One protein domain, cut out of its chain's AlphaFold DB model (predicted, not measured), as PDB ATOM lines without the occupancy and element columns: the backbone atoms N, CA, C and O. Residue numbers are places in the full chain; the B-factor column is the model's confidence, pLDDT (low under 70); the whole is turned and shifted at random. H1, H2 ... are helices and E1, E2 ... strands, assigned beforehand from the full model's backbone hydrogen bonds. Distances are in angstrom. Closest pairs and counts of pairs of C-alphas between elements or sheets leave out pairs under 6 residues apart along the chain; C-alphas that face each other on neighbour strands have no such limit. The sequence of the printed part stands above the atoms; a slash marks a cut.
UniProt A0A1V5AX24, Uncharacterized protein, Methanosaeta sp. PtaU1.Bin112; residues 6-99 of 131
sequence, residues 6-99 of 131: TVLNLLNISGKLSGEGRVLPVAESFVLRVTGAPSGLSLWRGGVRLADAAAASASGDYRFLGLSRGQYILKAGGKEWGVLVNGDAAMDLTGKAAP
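What this domain is: This is residues 6 to 99 of the 131 residues of an uncharacterized protein of Methanosaeta sp. PtaU1.Bin112 (UniProt A0A1V5AX24). Two small sheets lie face to face as a sandwich, E3 E2 E5 E6 on one side and E4 E1 E7 on the other, and a long tail leaves one end of it before E1. In this tail, residues 14 to 23 stick out as a loop that folds back on the way to E1, and the short helix H1 sits at the tail's start, on neither sheet. The printed part has 94 residues, with H1 followed by strands E1 to E7; it is mostly strand, though under half of the residues are in named elements. The first sheet, in the order E3, E2, E5, E6, is antiparallel, and the second, E4, E1, E7, is mixed. The whole is loose, with a radius of gyration of the C-alphas of 15.7 A and spans of 52 by 24 by 21 A.

How they stand to each other: H1, residues 6 to 10, has its O i to N i+4 pair within hydrogen-bond range. After a long link, E1, residues 29 to 35, is antiparallel to E4, residues 62 to 68, at 156 degrees, with N 32 and O 64 2.9 A apart. E1 is parallel to E7, residues 89 to 92, at 12 degrees, with N 33 and O 89 2.8 A apart. E2, residues 42 to 45, and E3, residues 48 to 52, form a hairpin, with N 50 and O 43 2.8 A apart. E2 is also antiparallel to E5, residues 70 to 76, at 149 degrees, with N 44 and O 73 2.8 A apart. E5 and E6, residues 79 to 85, form another hairpin, with N 74 and O 81 2.8 A apart. The sheet E3 E2 E5 E6 is strongly twisted. The two sheets form a sandwich, two sheets face to face, their best planes 15 degrees apart and the facing parts 9.6 A centre to centre. Between them, the closest C-alphas of E1 and E6 are those of Phe 30 and Val 85, 7.3 A apart. E2 and E4 are only just apart, at 8.2 A.

Where its parts are: H1 begins at C-alpha 6, (358.279, -13.392, -12.919). E1 begins at C-alpha 29, (346.533, -25.444, -15.501), and is 19.9 A long. E4 measures 17.3 A, E5 19.9 A and E6 19.0 A. E7 ends at C-alpha 92, (335.523, -25.858, -32.785).

The domain as a whole: The C-alphas farthest apart, those of Gly 19 and Gly 95, are 52.0 A apart. Without residues 14 to 23, the body spans 41 by 25 by 21 A. The printed part has no cut, and its long link is H1 to E1. The mean pLDDT of the printed part is 70.4, with residues 6 to 28, 52 to 60 and 95 to 99 under 70.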
ATOM      1  N   THR A   6     359.131 -13.397 -11.727       53.78
ATOM      2  CA  THR A   6     358.279 -13.392 -12.919       53.78
ATOM      3  C   THR A   6     357.899 -14.804 -13.381       53.78
ATOM      4  O   THR A   6     356.778 -15.010 -13.839       53.78
ATOM      5  N   VAL A   7     358.790 -15.793 -13.225       55.66
ATOM      6  CA  VAL A   7     358.522 -17.187 -13.637       55.66
ATOM      7  C   VAL A   7     357.564 -17.876 -12.659       55.66
ATOM      8  O   VAL A   7     356.676 -18.618 -13.065       55.66
ATOM      9  N   LEU A   8     357.694 -17.572 -11.365       52.16
ATOM     10  CA  LEU A   8     356.818 -18.081 -10.303       52.16
ATOM     11  C   LEU A   8     355.378 -17.572 -10.441       52.16
ATOM     12  O   LEU A   8     354.433 -18.320 -10.188       52.16
ATOM     13  N   ASN A   9     355.211 -16.327 -10.894       55.16
ATOM     14  CA  ASN A   9     353.894 -15.742 -11.125       55.16
ATOM     15  C   ASN A   9     353.179 -16.375 -12.332       55.16
ATOM     16  O   ASN A   9     351.970 -16.582 -12.289       55.16
ATOM     17  N   LEU A  10     353.924 -16.766 -13.378       54.22
ATOM     18  CA  LEU A  10     353.376 -17.532 -14.509       54.22
ATOM     19  C   LEU A  10     352.888 -18.929 -14.100       54.22
ATOM     20  O   LEU A  10     351.985 -19.469 -14.731       54.22
ATOM     21  N   LEU A  11     353.456 -19.494 -13.032       56.62
ATOM     22  CA  LEU A  11     353.050 -20.779 -12.461       56.62
ATOM     23  C   LEU A  11     352.007 -20.638 -11.335       56.62
ATOM     24  O   LEU A  11     351.613 -21.642 -10.746       56.62
ATOM     25  N   ASN A  12     351.556 -19.415 -11.026       52.34
ATOM     26  CA  ASN A  12     350.617 -19.106  -9.939       52.34
ATOM     27  C   ASN A  12     351.034 -19.691  -8.567       52.34
ATOM     28  O   ASN A  12     350.197 -20.097  -7.757       52.34
ATOM     29  N   ILE A  13     352.341 -19.766  -8.294       50.91
ATOM     30  CA  ILE A  13     352.867 -20.334  -7.047       50.91
ATOM     31  C   ILE A  13     352.942 -19.220  -6.001       50.91
ATOM     32  O   ILE A  13     353.942 -18.517  -5.870       50.91
ATOM     33  N   SER A  14     351.861 -19.054  -5.242       48.41
ATOM     34  CA  SER A  14     351.816 -18.161  -4.081       48.41
ATOM     35  C   SER A  14     352.318 -18.898  -2.839       48.41
ATOM     36  O   SER A  14     351.529 -19.413  -2.053       48.41
ATOM     37  N   GLY A  15     353.636 -18.998  -2.652       43.31
ATOM     38  CA  GLY A  15     354.175 -19.578  -1.421       43.31
ATOM     39  C   GLY A  15     355.687 -19.750  -1.408       43.31
ATOM     40  O   GLY A  15     356.269 -20.266  -2.357       43.31
ATOM     41  N   LYS A  16     356.315 -19.331  -0.302       41.06
ATOM     42  CA  LYS A  16     357.733 -19.553   0.010       41.06
ATOM     43  C   LYS A  16     358.074 -21.041  -0.144       41.06
ATOM     44  O   LYS A  16     357.610 -21.861   0.644       41.06
ATOM     45  N   LEU A  17     358.902 -21.374  -1.130       46.53
ATOM     46  CA  LEU A  17     359.429 -22.722  -1.325       46.53
ATOM     47  C   LEU A  17     360.572 -22.958  -0.332       46.53
ATOM     48  O   LEU A  17     361.728 -22.654  -0.611       46.53
ATOM     49  N   SER A  18     360.229 -23.469   0.847       49.28
ATOM     50  CA  SER A  18     361.180 -24.060   1.785       49.28
ATOM     51  C   SER A  18     360.655 -25.428   2.207       49.28
ATOM     52  O   SER A  18     359.526 -25.520   2.685       49.28
ATOM     53  N   GLY A  19     361.470 -26.470   2.030       44.78
ATOM     54  CA  GLY A  19     361.251 -27.785   2.637       44.78
ATOM     55  C   GLY A  19     361.102 -28.941   1.650       44.78
ATOM     56  O   GLY A  19     360.068 -29.094   1.008       44.78
ATOM     57  N   GLU A  20     362.162 -29.747   1.579       48.38
ATOM     58  CA  GLU A  20     362.175 -31.210   1.438       48.38
ATOM     59  C   GLU A  20     360.962 -31.884   0.776       48.38
ATOM     60  O   GLU A  20     359.889 -32.017   1.362       48.38
ATOM     61  N   GLY A  21     361.189 -32.440  -0.418       47.16
ATOM     62  CA  GLY A  21     360.567 -33.696  -0.854       47.16
ATOM     63  C   GLY A  21     359.042 -33.752  -1.000       47.16
ATOM     64  O   GLY A  21     358.522 -34.818  -1.321       47.16
ATOM     65  N   ARG A  22     358.294 -32.659  -0.814       43.62
ATOM     66  CA  ARG A  22     356.871 -32.631  -1.168       43.62
ATOM     67  C   ARG A  22     356.736 -32.373  -2.659       43.62
ATOM     68  O   ARG A  22     357.164 -31.333  -3.151       43.62
ATOM     69  N   VAL A  23     356.128 -33.335  -3.357       49.41
ATOM     70  CA  VAL A  23     355.652 -33.196  -4.737       49.41
ATOM     71  C   VAL A  23     354.963 -31.842  -4.847       49.41
ATOM     72  O   VAL A  23     353.960 -31.608  -4.172       49.41
ATOM     73  N   LEU A  24     355.549 -30.936  -5.630       43.16
ATOM     74  CA  LEU A  24     354.968 -29.630  -5.906       43.16
ATOM     75  C   LEU A  24     353.554 -29.884  -6.441       43.16
ATOM     76  O   LEU A  24     353.436 -30.529  -7.487       43.16
ATOM     77  N   PRO A  25     352.482 -29.427  -5.767       45.28
ATOM     78  CA  PRO A  25     351.167 -29.428  -6.372       45.28
ATOM     79  C   PRO A  25     351.203 -28.335  -7.435       45.28
ATOM     80  O   PRO A  25     350.801 -27.198  -7.201       45.28
ATOM     81  N   VAL A  26     351.763 -28.658  -8.601       50.53
ATOM     82  CA  VAL A  26     351.548 -27.860  -9.797       50.53
ATOM     83  C   VAL A  26     350.049 -27.951 -10.004       50.53
ATOM     84  O   VAL A  26     349.529 -29.024 -10.312       50.53
ATOM     85  N   ALA A  27     349.327 -26.870  -9.711       55.69
ATOM     86  CA  ALA A  27     347.930 -26.791 -10.078       55.69
ATOM     87  C   ALA A  27     347.897 -27.024 -11.590       55.69
ATOM     88  O   ALA A  27     348.388 -26.182 -12.338       55.69
ATOM     89  N   GLU A  28     347.432 -28.201 -12.025       64.06
ATOM     90  CA  GLU A  28     347.370 -28.519 -13.447       64.06
ATOM     91  C   GLU A  28     346.491 -27.454 -14.099       64.06
ATOM     92  O   GLU A  28     345.282 -27.363 -13.853       64.06
ATOM     93  N   SER A  29     347.148 -26.577 -14.846       75.31
ATOM     94  CA  SER A  29     346.533 -25.444 -15.501       75.31
ATOM     95  C   SER A  29     346.496 -25.762 -16.983       75.31
ATOM     96  O   SER A  29     347.529 -26.069 -17.574       75.31
ATOM     97  N   PHE A  30     345.305 -25.719 -17.556       84.12
ATOM     98  CA  PHE A  30     345.040 -26.162 -18.912       84.12
ATOM     99  C   PHE A  30     344.694 -24.993 -19.816       84.12
ATOM    100  O   PHE A  30     344.219 -23.936 -19.376       84.12
ATOM    101  N   VAL A  31     344.892 -25.226 -21.106       84.56
ATOM    102  CA  VAL A  31     344.526 -24.315 -22.177       84.56
ATOM    103  C   VAL A  31     343.264 -24.814 -22.862       84.56
ATOM    104  O   VAL A  31     343.193 -25.947 -23.325       84.56
ATOM    105  N   LEU A  32     342.269 -23.940 -22.990       86.19
ATOM    106  CA  LEU A  32     341.108 -24.166 -23.843       86.19
ATOM    107  C   LEU A  32     341.190 -23.242 -25.055       86.19
ATOM    108  O   LEU A  32     341.028 -22.026 -24.940       86.19
ATOM    109  N   ARG A  33     341.409 -23.829 -26.231       87.00
ATOM    110  CA  ARG A  33     341.315 -23.140 -27.517       87.00
ATOM    111  C   ARG A  33     339.905 -23.296 -28.072       87.00
ATOM    112  O   ARG A  33     339.399 -24.408 -28.162       87.00
ATOM    113  N   VAL A  34     339.285 -22.198 -28.474       86.19
ATOM    114  CA  VAL A  34     337.966 -22.184 -29.109       86.19
ATOM    115  C   VAL A  34     338.098 -21.541 -30.481       86.19
ATOM    116  O   VAL A  34     338.715 -20.488 -30.584       86.19
ATOM    117  N   THR A  35     337.552 -22.156 -31.523       85.94
ATOM    118  CA  THR A  35     337.573 -21.624 -32.898       85.94
ATOM    119  C   THR A  35     336.150 -21.471 -33.427       85.94
ATOM    120  O   THR A  35     335.241 -22.164 -32.967       85.94
ATOM    121  N   GLY A  36     335.930 -20.550 -34.368       77.06
ATOM    122  CA  GLY A  36     334.617 -20.344 -34.994       77.06
ATOM    123  C   GLY A  36     333.532 -19.817 -34.046       77.06
ATOM    124  O   GLY A  36     332.341 -19.993 -34.309       77.06
ATOM    125  N   ALA A  37     333.917 -19.203 -32.923       75.31
ATOM    126  CA  ALA A  37     332.956 -18.638 -31.983       75.31
ATOM    127  C   ALA A  37     332.506 -17.233 -32.429       75.31
ATOM    128  O   ALA A  37     333.327 -16.453 -32.918       75.31
ATOM    129  N   PRO A  38     331.220 -16.873 -32.247       72.12
ATOM    130  CA  PRO A  38     330.754 -15.521 -32.524       72.12
ATOM    131  C   PRO A  38     331.333 -14.519 -31.515       72.12
ATOM    132  O   PRO A  38     331.768 -14.889 -30.421       72.12
ATOM    133  N   SER A  39     331.302 -13.232 -31.870       74.19
ATOM    134  CA  SER A  39     331.789 -12.148 -31.012       74.19
ATOM    135  C   SER A  39     331.120 -12.150 -29.631       74.19
ATOM    136  O   SER A  39     329.927 -12.439 -29.507       74.19
ATOM    137  N   GLY A  40     331.874 -11.759 -28.600       76.06
ATOM    138  CA  GLY A  40     331.368 -11.694 -27.225       76.06
ATOM    139  C   GLY A  40     331.379 -13.039 -26.493       76.06
ATOM    140  O   GLY A  40     330.528 -13.276 -25.637       76.06
ATOM    141  N   LEU A  41     332.324 -13.923 -26.830       84.19
ATOM    142  CA  LEU A  41     332.541 -15.169 -26.102       84.19
ATOM    143  C   LEU A  41     332.953 -14.889 -24.650       84.19
ATOM    144  O   LEU A  41     333.879 -14.128 -24.377       84.19
ATOM    145  N   SER A  42     332.273 -15.537 -23.713       85.75
ATOM    146  CA  SER A  42     332.567 -15.471 -22.283       85.75
ATOM    147  C   SER A  42     332.634 -16.875 -21.692       85.75
ATOM    148  O   SER A  42     331.881 -17.767 -22.092       85.75
ATOM    149  N   LEU A  43     333.547 -17.075 -20.747       86.69
ATOM    150  CA  LEU A  43     333.754 -18.338 -20.052       86.69
ATOM    151  C   LEU A  43     333.190 -18.254 -18.635       86.69
ATOM    152  O   LEU A  43     333.493 -17.332 -17.877       86.69
ATOM    153  N   TRP A  44     332.399 -19.254 -18.270       85.38
ATOM    154  CA  TRP A  44     331.691 -19.336 -17.002       85.38
ATOM    155  C   TRP A  44     331.976 -20.661 -16.302       85.38
ATOM    156  O   TRP A  44     332.163 -21.698 -16.941       85.38
ATOM    157  N   ARG A  45     331.943 -20.645 -14.970       82.06
ATOM    158  CA  ARG A  45     331.993 -21.842 -14.126       82.06
ATOM    159  C   ARG A  45     331.120 -21.622 -12.901       82.06
ATOM    160  O   ARG A  45     331.237 -20.596 -12.245       82.06
ATOM    161  N   GLY A  46     330.251 -22.584 -12.590       78.62
ATOM    162  CA  GLY A  46     329.414 -22.519 -11.384       78.62
ATOM    163  C   GLY A  46     328.555 -21.251 -11.292       78.62
ATOM    164  O   GLY A  46     328.344 -20.740 -10.203       78.62
ATOM    165  N   GLY A  47     328.118 -20.701 -12.432       76.25
ATOM    166  CA  GLY A  47     327.348 -19.453 -12.488       76.25
ATOM    167  C   GLY A  47     328.177 -18.165 -12.396       76.25
ATOM    168  O   GLY A  47     327.626 -17.090 -12.604       76.25
ATOM    169  N   VAL A  48     329.489 -18.254 -12.164       75.50
ATOM    170  CA  VAL A  48     330.400 -17.102 -12.131       75.50
ATOM    171  C   VAL A  48     331.072 -16.932 -13.491       75.50
ATOM    172  O   VAL A  48     331.570 -17.900 -14.074       75.50
ATOM    173  N   ARG A  49     331.094 -15.698 -14.000       77.69
ATOM    174  CA  ARG A  49     331.851 -15.325 -15.200       77.69
ATOM    175  C   ARG A  49     333.325 -15.236 -14.823       77.69
ATOM    176  O   ARG A  49     333.691 -14.424 -13.983       77.69
ATOM    177  N   LEU A  50     334.144 -16.098 -15.412       79.81
ATOM    178  CA  LEU A  50     335.569 -16.191 -15.098       79.81
ATOM    179  C   LEU A  50     336.420 -15.326 -16.016       79.81
ATOM    180  O   LEU A  50     337.406 -14.748 -15.577       79.81
ATOM    181  N   ALA A  51     336.054 -15.269 -17.292       73.31
ATOM    182  CA  ALA A  51     336.788 -14.495 -18.271       73.31
ATOM    183  C   ALA A  51     335.865 -14.032 -19.386       73.31
ATOM    184  O   ALA A  51     335.001 -14.773 -19.864       73.31
ATOM    185  N   ASP A  52     336.126 -12.816 -19.836       68.88
ATOM    186  CA  ASP A  52     335.787 -12.412 -21.183       68.88
ATOM    187  C   ASP A  52     336.871 -12.880 -22.122       68.88
ATOM    188  O   ASP A  52     338.045 -12.930 -21.756       68.88
ATOM    189  N   ALA A  53     336.478 -13.247 -23.334       63.59
ATOM    190  CA  ALA A  53     337.436 -13.390 -24.402       63.59
ATOM    191  C   ALA A  53     338.143 -12.043 -24.621       63.59
ATOM    192  O   ALA A  53     337.659 -11.178 -25.354       63.59
ATOM    193  N   ALA A  54     339.275 -11.849 -23.946       49.47
ATOM    194  CA  ALA A  54     340.127 -10.695 -24.129       49.47
ATOM    195  C   ALA A  54     340.662 -10.735 -25.564       49.47
ATOM    196  O   ALA A  54     341.335 -11.690 -25.943       49.47
ATOM    197  N   ALA A  55     340.302  -9.708 -26.337       49.69
ATOM    198  CA  ALA A  55     340.625  -9.522 -27.748       49.69
ATOM    199  C   ALA A  55     340.277 -10.736 -28.626       49.69
ATOM    200  O   ALA A  55     341.063 -11.664 -28.811       49.69
ATOM    201  N   ALA A  56     339.090 -10.692 -29.234       48.25
ATOM    202  CA  ALA A  56     338.802 -11.522 -30.392       48.25
ATOM    203  C   ALA A  56     339.947 -11.379 -31.402       48.25
ATOM    204  O   ALA A  56     340.209 -10.278 -31.890       48.25
ATOM    205  N   SER A  57     340.606 -12.484 -31.749       52.41
ATOM    206  CA  SER A  57     341.215 -12.515 -33.068       52.41
ATOM    207  C   SER A  57     340.058 -12.345 -34.051       52.41
ATOM    208  O   SER A  57     339.021 -12.994 -33.887       52.41
ATOM    209  N   ALA A  58     340.183 -11.452 -35.035       56.94
ATOM    210  CA  ALA A  58     339.128 -11.193 -36.022       56.94
ATOM    211  C   ALA A  58     338.655 -12.473 -36.758       56.94
ATOM    212  O   ALA A  58     337.624 -12.463 -37.423       56.94
ATOM    213  N   SER A  59     339.390 -13.578 -36.603       63.06
ATOM    214  CA  SER A  59     339.104 -14.928 -37.080       63.06
ATOM    215  C   SER A  59     338.142 -15.767 -36.215       63.06
ATOM    216  O   SER A  59     337.793 -16.869 -36.630       63.06
ATOM    217  N   GLY A  60     337.714 -15.309 -35.030       69.25
ATOM    218  CA  GLY A  60     336.875 -16.112 -34.120       69.25
ATOM    219  C   GLY A  60     337.646 -17.188 -33.340       69.25
ATOM    220  O   GLY A  60     337.039 -18.131 -32.823       69.25
ATOM    221  N   ASP A  61     338.970 -17.036 -33.255       79.44
ATOM    222  CA  ASP A  61     339.867 -17.866 -32.453       79.44
ATOM    223  C   ASP A  61     340.102 -17.242 -31.069       79.44
ATOM    224  O   ASP A  61     340.586 -16.115 -30.940       79.44
ATOM    225  N   TYR A  62     339.812 -18.015 -30.024       81.19
ATOM    226  CA  TYR A  62     339.898 -17.630 -28.621       81.19
ATOM    227  C   TYR A  62     340.736 -18.628 -27.826       81.19
ATOM    228  O   TYR A  62     340.741 -19.829 -28.105       81.19
ATOM    229  N   ARG A  63     341.453 -18.137 -26.813       83.00
ATOM    230  CA  ARG A  63     342.278 -18.966 -25.927       83.00
ATOM    231  C   ARG A  63     342.041 -18.574 -24.479       83.00
ATOM    232  O   ARG A  63     342.250 -17.424 -24.109       83.00
ATOM    233  N   PHE A  64     341.643 -19.545 -23.672       83.31
ATOM    234  CA  PHE A  64     341.536 -19.414 -22.226       83.31
ATOM    235  C   PHE A  64     342.681 -20.194 -21.592       83.31
ATOM    236  O   PHE A  64     342.839 -21.385 -21.854       83.31
ATOM    237  N   LEU A  65     343.497 -19.507 -20.801       83.12
ATOM    238  CA  LEU A  65     344.683 -20.060 -20.152       83.12
ATOM    239  C   LEU A  65     344.419 -20.232 -18.656       83.12
ATOM    240  O   LEU A  65     343.534 -19.581 -18.100       83.12
ATOM    241  N   GLY A  66     345.210 -21.077 -17.996       78.00
ATOM    242  CA  GLY A  66     345.167 -21.196 -16.539       78.00
ATOM    243  C   GLY A  66     343.918 -21.904 -16.003       78.00
ATOM    244  O   GLY A  66     343.542 -21.706 -14.848       78.00
ATOM    245  N   LEU A  67     343.230 -22.699 -16.827       83.31
ATOM    246  CA  LEU A  67     341.988 -23.354 -16.426       83.31
ATOM    247  C   LEU A  67     342.274 -24.575 -15.553       83.31
ATOM    248  O   LEU A  67     343.030 -25.452 -15.947       83.31
ATOM    249  N   SER A  68     341.633 -24.687 -14.392       83.19
ATOM    250  CA  SER A  68     341.684 -25.927 -13.603       83.19
ATOM    251  C   SER A  68     340.800 -27.003 -14.234       83.19
ATOM    252  O   SER A  68     339.782 -26.682 -14.852       83.19
ATOM    253  N   ARG A  69     341.088 -28.284 -13.980       83.56
ATOM    254  CA  ARG A  69     340.196 -29.387 -14.379       83.56
ATOM    255  C   ARG A  69     338.761 -29.145 -13.887       83.56
ATOM    256  O   ARG A  69     338.547 -28.759 -12.740       83.56
ATOM    257  N   GLY A  70     337.773 -29.361 -14.750       82.31
ATOM    258  CA  GLY A  70     336.360 -29.259 -14.400       82.31
ATOM    259  C   GLY A  70     335.466 -28.846 -15.563       82.31
ATOM    260  O   GLY A  70     335.913 -28.647 -16.690       82.31
ATOM    261  N   GLN A  71     334.175 -28.719 -15.271       85.94
ATOM    262  CA  GLN A  71     333.184 -28.269 -16.244       85.94
ATOM    263  C   GLN A  71     333.153 -26.743 -16.331       85.94
ATOM    264  O   GLN A  71     333.202 -26.038 -15.319       85.94
ATOM    265  N   TYR A  72     333.036 -26.254 -17.557       86.56
ATOM    266  CA  TYR A  72     332.878 -24.850 -17.893       86.56
ATOM    267  C   TYR A  72     331.734 -24.669 -18.887       86.56
ATOM    268  O   TYR A  72     331.320 -25.610 -19.568       86.56
ATOM    269  N   ILE A  73     331.240 -23.440 -18.973       87.31
ATOM    270  CA  ILE A  73     330.207 -23.030 -19.915       87.31
ATOM    271  C   ILE A  73     330.757 -21.865 -20.731       87.31
ATOM    272  O   ILE A  73     331.115 -20.823 -20.188       87.31
ATOM    273  N   LEU A  74     330.813 -22.043 -22.043       86.88
ATOM    274  CA  LEU A  74     331.073 -20.977 -22.998       86.88
ATOM    275  C   LEU A  74     329.742 -20.332 -23.374       86.88
ATOM    276  O   LEU A  74     328.800 -21.051 -23.701       86.88
ATOM    277  N   LYS A  75     329.653 -19.002 -23.351       84.56
ATOM    278  CA  LYS A  75     328.461 -18.258 -23.782       84.56
ATOM    279  C   LYS A  75     328.828 -17.229 -24.837       84.56
ATOM    280  O   LYS A  75     329.735 -16.434 -24.609       84.56
ATOM    281  N   ALA A  76     328.122 -17.228 -25.963       81.38
ATOM    282  CA  ALA A  76     328.287 -16.241 -27.031       81.38
ATOM    283  C   ALA A  76     327.027 -16.179 -27.901       81.38
ATOM    284  O   ALA A  76     326.431 -17.215 -28.190       81.38
ATOM    285  N   GLY A  77     326.612 -14.982 -28.330       75.62
ATOM    286  CA  GLY A  77     325.476 -14.815 -29.249       75.62
ATOM    287  C   GLY A  77     324.173 -15.492 -28.790       75.62
ATOM    288  O   GLY A  77     323.468 -16.075 -29.610       75.62
ATOM    289  N   GLY A  78     323.894 -15.498 -27.480       75.88
ATOM    290  CA  GLY A  78     322.709 -16.146 -26.894       75.88
ATOM    291  C   GLY A  78     322.758 -17.681 -26.838       75.88
ATOM    292  O   GLY A  78     321.775 -18.311 -26.460       75.88
ATOM    293  N   LYS A  79     323.888 -18.290 -27.206       79.56
ATOM    294  CA  LYS A  79     324.126 -19.736 -27.166       79.56
ATOM    295  C   LYS A  79     325.056 -20.097 -26.013       79.56
ATOM    296  O   LYS A  79     325.934 -19.312 -25.653       79.56
ATOM    297  N   GLU A  80     324.876 -21.300 -25.474       84.00
ATOM    298  CA  GLU A  80     325.710 -21.853 -24.405       84.00
ATOM    299  C   GLU A  80     326.284 -23.215 -24.808       84.00
ATOM    300  O   GLU A  80     325.564 -24.066 -25.332       84.00
ATOM    301  N   TRP A  81     327.570 -23.440 -24.539       84.12
ATOM    302  CA  TRP A  81     328.253 -24.706 -24.789       84.12
ATOM    303  C   TRP A  81     328.933 -25.205 -23.517       84.12
ATOM    304  O   TRP A  81     329.798 -24.528 -22.965       84.12
ATOM    305  N   GLY A  82     328.559 -26.398 -23.055       85.12
ATOM    306  CA  GLY A  82     329.262 -27.075 -21.970       85.12
ATOM    307  C   GLY A  82     330.569 -27.690 -22.470       85.12
ATOM    308  O   GLY A  82     330.570 -28.388 -23.483       85.12
ATOM    309  N   VAL A  83     331.666 -27.455 -21.753       85.00
ATOM    310  CA  VAL A  83     332.982 -28.033 -22.048       85.00
ATOM    311  C   VAL A  83     333.591 -28.624 -20.780       85.00
ATOM    312  O   VAL A  83     333.593 -28.000 -19.719       85.00
ATOM    313  N   LEU A  84     334.088 -29.855 -20.881       83.50
ATOM    314  CA  LEU A  84     334.851 -30.499 -19.820       83.50
ATOM    315  C   LEU A  84     336.335 -30.266 -20.096       83.50
ATOM    316  O   LEU A  84     336.861 -30.759 -21.089       83.50
ATOM    317  N   VAL A  85     337.000 -29.527 -19.215       83.44
ATOM    318  CA  VAL A  85     338.451 -29.336 -19.262       83.44
ATOM    319  C   VAL A  85     339.069 -30.378 -18.344       83.44
ATOM    320  O   VAL A  85     338.878 -30.330 -17.133       83.44
ATOM    321  N   ASN A  86     339.769 -31.351 -18.905       81.81
ATOM    322  CA  ASN A  86     340.525 -32.372 -18.170       81.81
ATOM    323  C   ASN A  86     341.996 -32.456 -18.605       81.81
ATOM    324  O   ASN A  86     342.726 -33.309 -18.099       81.81
ATOM    325  N   GLY A  87     342.383 -31.562 -19.506       82.94
ATOM    326  CA  GLY A  87     343.614 -31.487 -20.272       82.94
ATOM    327  C   GLY A  87     343.553 -30.223 -21.132       82.94
ATOM    328  O   GLY A  87     342.533 -29.518 -21.122       82.94
ATOM    329  N   ASP A  88     344.601 -29.969 -21.911       81.38
ATOM    330  CA  ASP A  88     344.506 -28.995 -22.995       81.38
ATOM    331  C   ASP A  88     343.421 -29.437 -23.979       81.38
ATOM    332  O   ASP A  88     343.382 -30.584 -24.431       81.38
ATOM    333  N   ALA A  89     342.502 -28.527 -24.278       80.75
ATOM    334  CA  ALA A  89     341.304 -28.811 -25.045       80.75
ATOM    335  C   ALA A  89     341.176 -27.843 -26.220       80.75
ATOM    336  O   ALA A  89     341.446 -26.646 -26.106       80.75
ATOM    337  N   ALA A  90     340.709 -28.362 -27.351       84.12
ATOM    338  CA  ALA A  90     340.341 -27.570 -28.514       84.12
ATOM    339  C   ALA A  90     338.864 -27.805 -28.846       84.12
ATOM    340  O   ALA A  90     338.410 -28.944 -28.950       84.12
ATOM    341  N   MET A  91     338.113 -26.720 -29.004       81.44
ATOM    342  CA  MET A  91     336.680 -26.726 -29.271       81.44
ATOM    343  C   MET A  91     336.394 -25.891 -30.516       81.44
ATOM    344  O   MET A  91     336.421 -24.666 -30.472       81.44
ATOM    345  N   ASP A  92     336.057 -26.549 -31.616       83.12
ATOM    346  CA  ASP A  92     335.523 -25.858 -32.785       83.12
ATOM    347  C   ASP A  92     334.009 -25.660 -32.645       83.12
ATOM    348  O   ASP A  92     333.280 -26.632 -32.413       83.12
ATOM    349  N   LEU A  93     333.554 -24.410 -32.742       79.12
ATOM    350  CA  LEU A  93     332.151 -23.993 -32.677       79.12
ATOM    351  C   LEU A  93     331.551 -23.700 -34.060       79.12
ATOM    352  O   LEU A  93     330.354 -23.410 -34.148       79.12
ATOM    353  N   THR A  94     332.329 -23.835 -35.138       76.00
ATOM    354  CA  THR A  94     331.857 -23.634 -36.514       76.00
ATOM    355  C   THR A  94     330.664 -24.543 -36.811       76.00
ATOM    356  O   THR A  94     330.742 -25.764 -36.691       76.00
ATOM    357  N   GLY A  95     329.511 -23.951 -37.141       63.94
ATOM    358  CA  GLY A  95     328.284 -24.691 -37.465       63.94
ATOM    359  C   GLY A  95     327.674 -25.500 -36.310       63.94
ATOM    360  O   GLY A  95     326.630 -26.126 -36.496       63.94
ATOM    361  N   LYS A  96     328.262 -25.483 -35.105       64.12
ATOM    362  CA  LYS A  96     327.717 -26.226 -33.967       64.12
ATOM    363  C   LYS A  96     326.546 -25.467 -33.359       64.12
ATOM    364  O   LYS A  96     326.690 -24.377 -32.798       64.12
ATOM    365  N   ALA A  97     325.368 -26.083 -33.421       57.94
ATOM    366  CA  ALA A  97     324.271 -25.716 -32.540       57.94
ATOM    367  C   ALA A  97     324.764 -25.772 -31.082       57.94
ATOM    368  O   ALA A  97     325.591 -26.621 -30.736       57.94
ATOM    369  N   ALA A  98     324.283 -24.854 -30.238       57.72
ATOM    370  CA  ALA A  98     324.480 -24.964 -28.795       57.72
ATOM    371  C   ALA A  98     324.104 -26.397 -28.377       57.72
ATOM    372  O   ALA A  98     323.018 -26.839 -28.773       57.72
ATOM    373  N   PRO A  99     324.954 -27.154 -27.651       55.44
ATOM    374  CA  PRO A  99     324.530 -28.413 -27.068       55.44
ATOM    375  C   PRO A  99     323.295 -28.076 -26.250       55.44
ATOM    376  O   PRO A  99     323.379 -27.270 -25.326       55.44
TER     377      PRO A  99